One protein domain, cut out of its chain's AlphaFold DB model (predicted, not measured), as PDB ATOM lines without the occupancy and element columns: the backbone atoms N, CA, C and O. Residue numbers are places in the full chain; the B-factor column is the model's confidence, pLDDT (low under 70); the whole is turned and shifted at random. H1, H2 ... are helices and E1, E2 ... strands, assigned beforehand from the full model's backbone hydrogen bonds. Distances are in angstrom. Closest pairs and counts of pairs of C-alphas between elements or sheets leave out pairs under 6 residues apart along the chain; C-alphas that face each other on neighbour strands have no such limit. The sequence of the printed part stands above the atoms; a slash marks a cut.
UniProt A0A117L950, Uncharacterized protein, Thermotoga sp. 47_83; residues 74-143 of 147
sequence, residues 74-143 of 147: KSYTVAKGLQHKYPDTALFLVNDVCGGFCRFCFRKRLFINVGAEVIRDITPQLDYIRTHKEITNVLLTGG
ATOM      1  N   LYS A  74     -21.470 -19.183 166.053       95.81
ATOM      2  CA  LYS A  74     -22.860 -19.113 165.618       95.81
ATOM      3  C   LYS A  74     -23.004 -18.828 164.119       95.81
ATOM      4  O   LYS A  74     -23.932 -19.344 163.505       95.81
ATOM      5  N   SER A  75     -22.103 -18.047 163.518       97.38
ATOM      6  CA  SER A  75     -22.212 -17.630 162.108       97.38
ATOM      7  C   SER A  75     -22.034 -18.766 161.095       97.38
ATOM      8  O   SER A  75     -22.523 -18.662 159.975       97.38
ATOM      9  N   TYR A  76     -21.370 -19.853 161.492       96.56
ATOM     10  CA  TYR A  76     -21.128 -21.039 160.664       96.56
ATOM     11  C   TYR A  76     -21.725 -22.314 161.273       96.56
ATOM     12  O   TYR A  76     -21.390 -23.428 160.865       96.56
ATOM     13  N   THR A  77     -22.620 -22.164 162.252       97.44
ATOM     14  CA  THR A  77     -23.422 -23.265 162.790       97.44
ATOM     15  C   THR A  77     -24.604 -23.519 161.855       97.44
ATOM     16  O   THR A  77     -25.512 -22.697 161.759       97.44
ATOM     17  N   VAL A  78     -24.597 -24.658 161.161       97.19
ATOM     18  CA  VAL A  78     -25.615 -25.028 160.154       97.19
ATOM     19  C   VAL A  78     -26.733 -25.896 160.737       97.19
ATOM     20  O   VAL A  78     -27.836 -25.942 160.200       97.19
ATOM     21  N   ALA A  79     -26.467 -26.559 161.863       96.12
ATOM     22  CA  ALA A  79     -27.452 -27.252 162.686       96.12
ATOM     23  C   ALA A  79     -26.959 -27.291 164.142       96.12
ATOM     24  O   ALA A  79     -25.793 -27.007 164.415       96.12
ATOM     25  N   LYS A  80     -27.822 -27.658 165.099       96.31
ATOM     26  CA  LYS A  80     -27.400 -27.802 166.503       96.31
ATOM     27  C   LYS A  80     -26.193 -28.746 166.598       96.31
ATOM     28  O   LYS A  80     -26.212 -29.832 166.022       96.31
ATOM     29  N   GLY A  81     -25.153 -28.302 167.300       96.94
ATOM     30  CA  GLY A  81     -23.896 -29.028 167.475       96.94
ATOM     31  C   GLY A  81     -23.100 -29.280 166.196       96.94
ATOM     32  O   GLY A  81     -22.170 -30.074 166.248       96.94
ATOM     33  N   LEU A  82     -23.443 -28.638 165.074       98.19
ATOM     34  CA  LEU A  82     -22.781 -28.816 163.786       98.19
ATOM     35  C   LEU A  82     -22.340 -27.483 163.198       98.19
ATOM     36  O   LEU A  82     -23.157 -26.626 162.857       98.19
ATOM     37  N   GLN A  83     -21.037 -27.367 163.004       98.00
ATOM     38  CA  GLN A  83     -20.392 -26.231 162.373       98.00
ATOM     39  C   GLN A  83     -19.757 -26.653 161.046       98.00
ATOM     40  O   GLN A  83     -19.131 -27.711 160.966       98.00
ATOM     41  N   HIS A  84     -19.882 -25.807 160.024       97.94
ATOM     42  CA  HIS A  84     -19.251 -26.002 158.718       97.94
ATOM     43  C   HIS A  84     -18.667 -24.667 158.229       97.94
ATOM     44  O   HIS A  84     -19.283 -23.926 157.468       97.94
ATOM     45  N   LYS A  85     -17.491 -24.318 158.768       97.00
ATOM     46  CA  LYS A  85     -16.779 -23.060 158.478       97.00
ATOM     47  C   LYS A  85     -15.839 -23.180 157.280       97.00
ATOM     48  O   LYS A  85     -15.711 -22.239 156.502       97.00
ATOM     49  N   TYR A  86     -15.130 -24.302 157.202       97.12
ATOM     50  CA  TYR A  86     -14.148 -24.590 156.162       97.12
ATOM     51  C   TYR A  86     -14.742 -25.594 155.181       97.12
ATOM     52  O   TYR A  86     -15.440 -26.488 155.649       97.12
ATOM     53  N   PRO A  87     -14.463 -25.480 153.869       97.38
ATOM     54  CA  PRO A  87     -15.132 -26.295 152.853       97.38
ATOM     55  C   PRO A  87     -15.035 -27.807 153.070       97.38
ATOM     56  O   PRO A  87     -15.919 -28.538 152.661       97.38
ATOM     57  N   ASP A  88     -13.954 -28.292 153.668       98.12
ATOM     58  CA  ASP A  88     -13.637 -29.713 153.762       98.12
ATOM     59  C   ASP A  88     -13.807 -30.301 155.172       98.12
ATOM     60  O   ASP A  88     -13.683 -31.519 155.343       98.12
ATOM     61  N   THR A  89     -14.133 -29.465 156.168       98.38
ATOM     62  CA  THR A  89     -14.192 -29.841 157.590       98.38
ATOM     63  C   THR A  89     -15.561 -29.567 158.204       98.38
ATOM     64  O   THR A  89     -15.952 -28.411 158.395       98.38
ATOM     65  N   ALA A  90     -16.229 -30.624 158.669       98.31
ATOM     66  CA  ALA A  90     -17.328 -30.495 159.626       98.31
ATOM     67  C   ALA A  90     -16.818 -30.594 161.068       98.31
ATOM     68  O   ALA A  90     -15.965 -31.423 161.383       98.31
ATOM     69  N   LEU A  91     -17.376 -29.788 161.969       98.25
ATOM     70  CA  LEU A  91     -17.064 -29.815 163.398       98.25
ATOM     71  C   LEU A  91     -18.323 -30.141 164.196       98.25
ATOM     72  O   LEU A  91     -19.352 -29.479 164.051       98.25
ATOM     73  N   PHE A  92     -18.237 -31.172 165.036       98.25
ATOM     74  CA  PHE A  92     -19.329 -31.642 165.881       98.25
ATOM     75  C   PHE A  92     -19.052 -31.293 167.343       98.25
ATOM     76  O   PHE A  92     -18.033 -31.699 167.902       98.25
ATOM     77  N   LEU A  93     -19.972 -30.582 167.988       97.81
ATOM     78  CA  LEU A  93     -19.937 -30.334 169.429       97.81
ATOM     79  C   LEU A  93     -20.632 -31.498 170.146       97.81
ATOM     80  O   LEU A  93     -21.848 -31.480 170.326       97.81
ATOM     81  N   VAL A  94     -19.876 -32.528 170.524       97.12
ATOM     82  CA  VAL A  94     -20.411 -33.791 171.068       97.12
ATOM     83  C   VAL A  94     -20.398 -33.871 172.595       97.12
ATOM     84  O   VAL A  94     -21.060 -34.732 173.167       97.12
ATOM     85  N   ASN A  95     -19.666 -32.981 173.270       95.69
ATOM     86  CA  ASN A  95     -19.590 -32.963 174.731       95.69
ATOM     87  C   ASN A  95     -19.536 -31.537 175.281       95.69
ATOM     88  O   ASN A  95     -18.970 -30.649 174.650       95.69
ATOM     89  N   ASP A  96     -20.100 -31.311 176.463       95.31
ATOM     90  CA  ASP A  96     -20.048 -30.054 177.225       95.31
ATOM     91  C   ASP A  96     -19.391 -30.253 178.600       95.31
ATOM     92  O   ASP A  96     -19.578 -29.467 179.527       95.31
ATOM     93  N   VAL A  97     -18.579 -31.300 178.738       94.69
ATOM     94  CA  VAL A  97     -17.760 -31.566 179.921       94.69
ATOM     95  C   VAL A  97     -16.298 -31.725 179.501       94.69
ATOM     96  O   VAL A  97     -15.999 -32.180 178.402       94.69
ATOM     97  N   CYS A  98     -15.378 -31.330 180.385       96.00
ATOM     98  CA  CYS A  98     -13.935 -31.512 180.224       96.00
ATOM     99  C   CYS A  98     -13.317 -32.188 181.454       96.00
ATOM    100  O   CYS A  98     -13.912 -32.232 182.540       96.00
ATOM    101  N   GLY A  99     -12.076 -32.662 181.304       95.25
ATOM    102  CA  GLY A  99     -11.275 -33.207 182.407       95.25
ATOM    103  C   GLY A  99     -10.923 -32.153 183.462       95.25
ATOM    104  O   GLY A  99     -10.756 -32.469 184.641       95.25
ATOM    105  N   GLY A 100     -10.881 -30.898 183.025       96.62
ATOM    106  CA  GLY A 100     -10.842 -29.693 183.832       96.62
ATOM    107  C   GLY A 100     -11.380 -28.520 183.013       96.62
ATOM    108  O   GLY A 100     -11.309 -28.536 181.785       96.62
ATOM    109  N   PHE A 101     -11.963 -27.525 183.672       97.38
ATOM    110  CA  PHE A 101     -12.454 -26.326 182.997       97.38
ATOM    111  C   PHE A 101     -11.372 -25.250 183.013       97.38
ATOM    112  O   PHE A 101     -11.219 -24.545 184.010       97.38
ATOM    113  N   CYS A 102     -10.632 -25.125 181.908       97.25
ATOM    114  CA  CYS A 102      -9.602 -24.100 181.754       97.25
ATOM    115  C   CYS A 102     -10.211 -22.697 181.883       97.25
ATOM    116  O   CYS A 102     -11.224 -22.404 181.237       97.25
ATOM    117  N   ARG A 103      -9.582 -21.817 182.665       96.38
ATOM    118  CA  ARG A 103     -10.060 -20.443 182.901       96.38
ATOM    119  C   ARG A 103     -10.050 -19.582 181.638       96.38
ATOM    120  O   ARG A 103     -10.934 -18.753 181.448       96.38
ATOM    121  N   PHE A 104      -9.143 -19.887 180.712       94.94
ATOM    122  CA  PHE A 104      -9.006 -19.237 179.406       94.94
ATOM    123  C   PHE A 104      -9.834 -19.886 178.277       94.94
ATOM    124  O   PHE A 104      -9.634 -19.573 177.103       94.94
ATOM    125  N   CYS A 105     -10.728 -20.839 178.571       95.50
ATOM    126  CA  CYS A 105     -11.452 -21.556 177.518       95.50
ATOM    127  C   CYS A 105     -12.334 -20.608 176.683       95.50
ATOM    128  O   CYS A 105     -13.318 -20.073 177.187       95.50
ATOM    129  N   PHE A 106     -12.067 -20.477 175.378       94.94
ATOM    130  CA  PHE A 106     -12.883 -19.632 174.490       94.94
ATOM    131  C   PHE A 106     -14.319 -20.158 174.290       94.94
ATOM    132  O   PHE A 106     -15.202 -19.417 173.867       94.94
ATOM    133  N   ARG A 107     -14.568 -21.432 174.627       94.88
ATOM    134  CA  ARG A 107     -15.897 -22.066 174.646       94.88
ATOM    135  C   ARG A 107     -16.506 -22.126 176.042       94.88
ATOM    136  O   ARG A 107     -17.358 -22.973 176.303       94.88
ATOM    137  N   LYS A 108     -16.116 -21.221 176.946       93.00
ATOM    138  CA  LYS A 108     -16.635 -21.148 178.324       93.00
ATOM    139  C   LYS A 108     -18.164 -21.226 178.396       93.00
ATOM    140  O   LYS A 108     -18.706 -21.837 179.311       93.00
ATOM    141  N   ARG A 109     -18.855 -20.668 177.391       94.00
ATOM    142  CA  ARG A 109     -20.320 -20.694 177.253       94.00
ATOM    143  C   ARG A 109     -20.938 -22.098 177.242       94.00
ATOM    144  O   ARG A 109     -22.046 -22.245 177.757       94.00
ATOM    145  N   LEU A 110     -20.227 -23.119 176.742       94.06
ATOM    146  CA  LEU A 110     -20.715 -24.506 176.726       94.06
ATOM    147  C   LEU A 110     -20.936 -25.045 178.145       94.06
ATOM    148  O   LEU A 110     -21.827 -25.857 178.366       94.06
ATOM    149  N   PHE A 111     -20.161 -24.555 179.115       93.00
ATOM    150  CA  PHE A 111     -20.227 -24.989 180.514       93.00
ATOM    151  C   PHE A 111     -21.216 -24.165 181.346       93.00
ATOM    152  O   PHE A 111     -21.626 -24.592 182.426       93.00
ATOM    153  N   ILE A 112     -21.603 -22.988 180.849       91.56
ATOM    154  CA  ILE A 112     -22.637 -22.140 181.453       91.56
ATOM    155  C   ILE A 112     -24.011 -22.714 181.096       91.56
ATOM    156  O   ILE A 112     -24.805 -23.029 181.982       91.56
ATOM    157  N   ASN A 113     -24.245 -22.938 179.800       87.19
ATOM    158  CA  ASN A 113     -25.514 -23.409 179.246       87.19
ATOM    159  C   ASN A 113     -25.418 -24.875 178.796       87.19
ATOM    160  O   ASN A 113     -25.519 -25.191 177.609       87.19
ATOM    161  N   VAL A 114     -25.217 -25.770 179.765       89.75
ATOM    162  CA  VAL A 114     -25.084 -27.222 179.544       89.75
ATOM    163  C   VAL A 114     -26.271 -27.757 178.728       89.75
ATOM    164  O   VAL A 114     -27.432 -27.488 179.037       89.75
ATOM    165  N   GLY A 115     -25.984 -28.510 177.669       90.31
ATOM    166  CA  GLY A 115     -26.955 -29.129 176.765       90.31
ATOM    167  C   GLY A 115     -27.541 -28.206 175.691       90.31
ATOM    168  O   GLY A 115     -28.275 -28.682 174.813       90.31
ATOM    169  N   ALA A 116     -27.237 -26.904 175.714       93.00
ATOM    170  CA  ALA A 116     -27.814 -25.950 174.767       93.00
ATOM    171  C   ALA A 116     -27.279 -26.153 173.342       93.00
ATOM    172  O   ALA A 116     -28.068 -26.274 172.404       93.00
ATOM    173  N   GLU A 117     -25.956 -26.247 173.192       94.88
ATOM    174  CA  GLU A 117     -25.279 -26.288 171.888       94.88
ATOM    175  C   GLU A 117     -24.843 -27.696 171.464       94.88
ATOM    176  O   GLU A 117     -24.788 -27.974 170.269       94.88
ATOM    177  N   VAL A 118     -24.560 -28.588 172.418       96.44
ATOM    178  CA  VAL A 118     -24.000 -29.917 172.134       96.44
ATOM    179  C   VAL A 118     -25.052 -30.933 171.696       96.44
ATOM    180  O   VAL A 118     -26.246 -30.796 171.985       96.44
ATOM    181  N   ILE A 119     -24.593 -31.976 171.012       96.06
ATOM    182  CA  ILE A 119     -25.399 -33.096 170.526       96.06
ATOM    183  C   ILE A 119     -24.940 -34.412 171.143       96.06
ATOM    184  O   ILE A 119     -23.761 -34.615 171.404       96.06
ATOM    185  N   ARG A 120     -25.895 -35.319 171.354       92.38
ATOM    186  CA  ARG A 120     -25.632 -36.709 171.773       92.38
ATOM    187  C   ARG A 120     -26.011 -37.713 170.692       92.38
ATOM    188  O   ARG A 120     -25.379 -38.753 170.573       92.38
ATOM    189  N   ASP A 121     -27.036 -37.384 169.914       93.94
ATOM    190  CA  ASP A 121     -27.376 -38.085 168.685       93.94
ATOM    191  C   ASP A 121     -26.743 -37.339 167.509       93.94
ATOM    192  O   ASP A 121     -27.031 -36.160 167.294       93.94
ATOM    193  N   ILE A 122     -25.863 -38.034 166.786       95.88
ATOM    194  CA  ILE A 122     -25.144 -37.499 165.626       95.88
ATOM    195  C   ILE A 122     -25.860 -37.783 164.300       95.88
ATOM    196  O   ILE A 122     -25.350 -37.420 163.241       95.88
ATOM    197  N   THR A 123     -27.015 -38.456 164.319       95.81
ATOM    198  CA  THR A 123     -27.733 -38.869 163.103       95.81
ATOM    199  C   THR A 123     -28.005 -37.697 162.149       95.81
ATOM    200  O   THR A 123     -27.625 -37.813 160.981       95.81
ATOM    201  N   PRO A 124     -28.530 -36.536 162.606       95.12
ATOM    202  CA  PRO A 124     -28.740 -35.383 161.725       95.12
ATOM    203  C   PRO A 124     -27.449 -34.864 161.075       95.12
ATOM    204  O   PRO A 124     -27.452 -34.383 159.943       95.12
ATOM    205  N   GLN A 125     -26.323 -34.963 161.777       96.69
ATOM    206  CA  GLN A 125     -25.026 -34.498 161.297       96.69
ATOM    207  C   GLN A 125     -24.407 -35.483 160.304       96.69
ATOM    208  O   GLN A 125     -23.765 -35.067 159.341       96.69
ATOM    209  N   LEU A 126     -24.650 -36.784 160.482       96.81
ATOM    210  CA  LEU A 126     -24.301 -37.792 159.486       96.81
ATOM    211  C   LEU A 126     -25.102 -37.594 158.190       96.81
ATOM    212  O   LEU A 126     -24.531 -37.725 157.110       96.81
ATOM    213  N   ASP A 127     -26.386 -37.232 158.274       97.25
ATOM    214  CA  ASP A 127     -27.199 -36.884 157.097       97.25
ATOM    215  C   ASP A 127     -26.668 -35.647 156.367       97.25
ATOM    216  O   ASP A 127     -26.595 -35.629 155.133       97.25
ATOM    217  N   TYR A 128     -26.212 -34.644 157.121       97.88
ATOM    218  CA  TYR A 128     -25.539 -33.482 156.553       97.88
ATOM    219  C   TYR A 128     -24.275 -33.890 155.780       97.88
ATOM    220  O   TYR A 128     -24.172 -33.607 154.589       97.88
ATOM    221  N   ILE A 129     -23.360 -34.653 156.393       97.62
ATOM    222  CA  ILE A 129     -22.133 -35.119 155.716       97.62
ATOM    223  C   ILE A 129     -22.456 -35.954 154.472       97.62
ATOM    224  O   ILE A 129     -21.802 -35.817 153.442       97.62
ATOM    225  N   ARG A 130     -23.481 -36.818 154.518       97.19
ATOM    226  CA  ARG A 130     -23.857 -37.656 153.365       97.19
ATOM    227  C   ARG A 130     -24.157 -36.834 152.113       97.19
ATOM    228  O   ARG A 130     -23.895 -37.332 151.014       97.19
ATOM    229  N   THR A 131     -24.693 -35.625 152.264       97.50
ATOM    230  CA  THR A 131     -25.073 -34.741 151.150       97.50
ATOM    231  C   THR A 131     -23.987 -33.731 150.759       97.50
ATOM    232  O   THR A 131     -24.019 -33.248 149.632       97.50
ATOM    233  N   HIS A 132     -22.988 -33.496 151.617       98.12
ATOM    234  CA  HIS A 132     -21.892 -32.537 151.413       98.12
ATOM    235  C   HIS A 132     -20.584 -33.284 151.105       98.12
ATOM    236  O   HIS A 132     -19.850 -33.700 152.001       98.12
ATOM    237  N   LYS A 133     -20.330 -33.533 149.813       97.94
ATOM    238  CA  LYS A 133     -19.219 -34.383 149.326       97.94
ATOM    239  C   LYS A 133     -17.846 -33.724 149.407       97.94
ATOM    240  O   LYS A 133     -16.839 -34.418 149.312       97.94
ATOM    241  N   GLU A 134     -17.817 -32.411 149.557       98.44
ATOM    242  CA  GLU A 134     -16.623 -31.618 149.806       98.44
ATOM    243  C   GLU A 134     -15.999 -31.913 151.178       98.44
ATOM    244  O   GLU A 134     -14.787 -31.774 151.336       98.44
ATOM    245  N   ILE A 135     -16.797 -32.386 152.143       98.50
ATOM    246  CA  ILE A 135     -16.335 -32.709 153.492       98.50
ATOM    247  C   ILE A 135     -15.519 -33.999 153.446       98.50
ATOM    248  O   ILE A 135     -16.033 -35.080 153.156       98.50
ATOM    249  N   THR A 136     -14.241 -33.891 153.792       98.06
ATOM    250  CA  THR A 136     -13.307 -35.027 153.834       98.06
ATOM    251  C   THR A 136     -12.845 -35.355 155.248       98.06
ATOM    252  O   THR A 136     -12.268 -36.418 155.473       98.06
ATOM    253  N   ASN A 137     -13.106 -34.472 156.214       97.75
ATOM    254  CA  ASN A 137     -12.691 -34.647 157.597       97.75
ATOM    255  C   ASN A 137     -13.743 -34.124 158.591       97.75
ATOM    256  O   ASN A 137     -14.485 -33.179 158.324       97.75
ATOM    257  N   VAL A 138     -13.826 -34.793 159.745       98.00
ATOM    258  CA  VAL A 138     -14.795 -34.498 160.806       98.00
ATOM    259  C   VAL A 138     -14.057 -34.340 162.127       98.00
ATOM    260  O   VAL A 138     -13.371 -35.261 162.572       98.00
ATOM    261  N   LEU A 139     -14.225 -33.186 162.771       98.06
ATOM    262  CA  LEU A 139     -13.672 -32.899 164.089       98.06
ATOM    263  C   LEU A 139     -14.736 -33.106 165.169       98.06
ATOM    264  O   LEU A 139     -15.677 -32.322 165.281       98.06
ATOM    265  N   LEU A 140     -14.559 -34.128 166.007       97.69
ATOM    266  CA  LEU A 140     -15.356 -34.312 167.221       97.69
ATOM    267  C   LEU A 140     -14.754 -33.468 168.351       97.69
ATOM    268  O   LEU A 140     -13.579 -33.611 168.678       97.69
ATOM    269  N   THR A 141     -15.538 -32.558 168.924       96.81
ATOM    270  CA  THR A 141     -15.080 -31.597 169.938       96.81
ATOM    271  C   THR A 141     -16.254 -31.111 170.806       96.81
ATOM    272  O   THR A 141     -17.196 -31.858 171.058       96.81
ATOM    273  N   GLY A 142     -16.196 -29.879 171.306       95.56
ATOM    274  CA  GLY A 142     -17.091 -29.310 172.305       95.56
ATOM    275  C   GLY A 142     -16.260 -28.880 173.504       95.56
ATOM    276  O   GLY A 142     -15.439 -27.968 173.391       95.56
ATOM    277  N   GLY A 143     -16.456 -29.569 174.621       95.81
ATOM    278  CA  GLY A 143     -15.476 -29.711 175.682       95.81
ATOM    279  C   GLY A 143     -14.416 -30.744 175.294       95.81
ATOM    280  O   GLY A 143     -13.661 -30.543 174.344       95.81
TER     281      GLY A 143
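AT A GLANCE: This is residues 74 to 143 of the 147 residues of an uncharacterized protein of Thermotoga sp. 47_83 (UniProt A0A117L950). A twisted four-stranded sheet has one helix, H2, packed over one face, and beyond the ends of E3 and E4 the long loop of residues 96 to 108 leads into the very short helix H1. The loop at this end and H2 toward the other lengthen the outline, an elongated 37 by 22 by 21 A. The 70 printed residues hold two named helices and four named strands, in the order E1 E2 E3 H1 H2 E4; across the mixed sheet the order is E1 E2 E3 E4. The class is mixed, helices and strands, with 34 residues, under half, in named elements; the whole is compact, with a radius of gyration of the C-alphas of 12.5 A.

HOW THE PARTS SIT: Begin at inner strand E3, residues 89 to 95, and its parallel neighbour E4, residues 137 to 142, an edge strand: their directions differ by 29 degrees, and N 92 and O 139 are 2.8 A apart. E2, residues 82 to 86, is antiparallel to E3 at 149 degrees; look at N 83 and O 91, 2.9 A apart. The other edge strand, E1, residues 77 to 79, is antiparallel to E2 at 138 degrees, with N 82 and O 79 2.9 A apart. E1, E2 and E3 form a meander, each strand the antiparallel neighbour of the one before, through two hairpins. From edge to edge the strands' lines turn by 94 degrees. H2, residues 123 to 131, is on the sheet at a height of 9.5 A, over E2 and E3. It runs along the strands, at 10 degrees to E2 on the local plane; its closest C-alpha pair with E2 is Leu 82 and Gln 125, 6.6 A. H1, residues 109 to 112, only grazes the sheet with residues 110 to 111, and is apart from H2. E3, H1 H2 and E4 form a strand-helix-strand unit, two parallel neighbour strands with helices between them in the chain. In H2 every O i to N i+4 pair is within hydrogen-bond range; H1 is too short for such a pair.

IN THESE COORDINATES: Find C-alpha 77 at (-23.422, -23.265, 162.790), where E1 begins. E2 is 12.3 A long, and E3 runs 18.2 A from C-alpha 89 at (-14.192, -29.841, 157.590). H1 measures 5.0 A and H2 12.9 A. E4 covers 16.3 A, ending at C-alpha 142, (-17.091, -29.310, 172.305).

THE WHOLE: The C-alphas of Arg 103 and Thr 131, the two farthest apart, are 37.9 A from each other. The link from E3 to H1, 13 residues, is long. The printed part has no cut, its mean pLDDT is 96.1, and no printed residue is under 70.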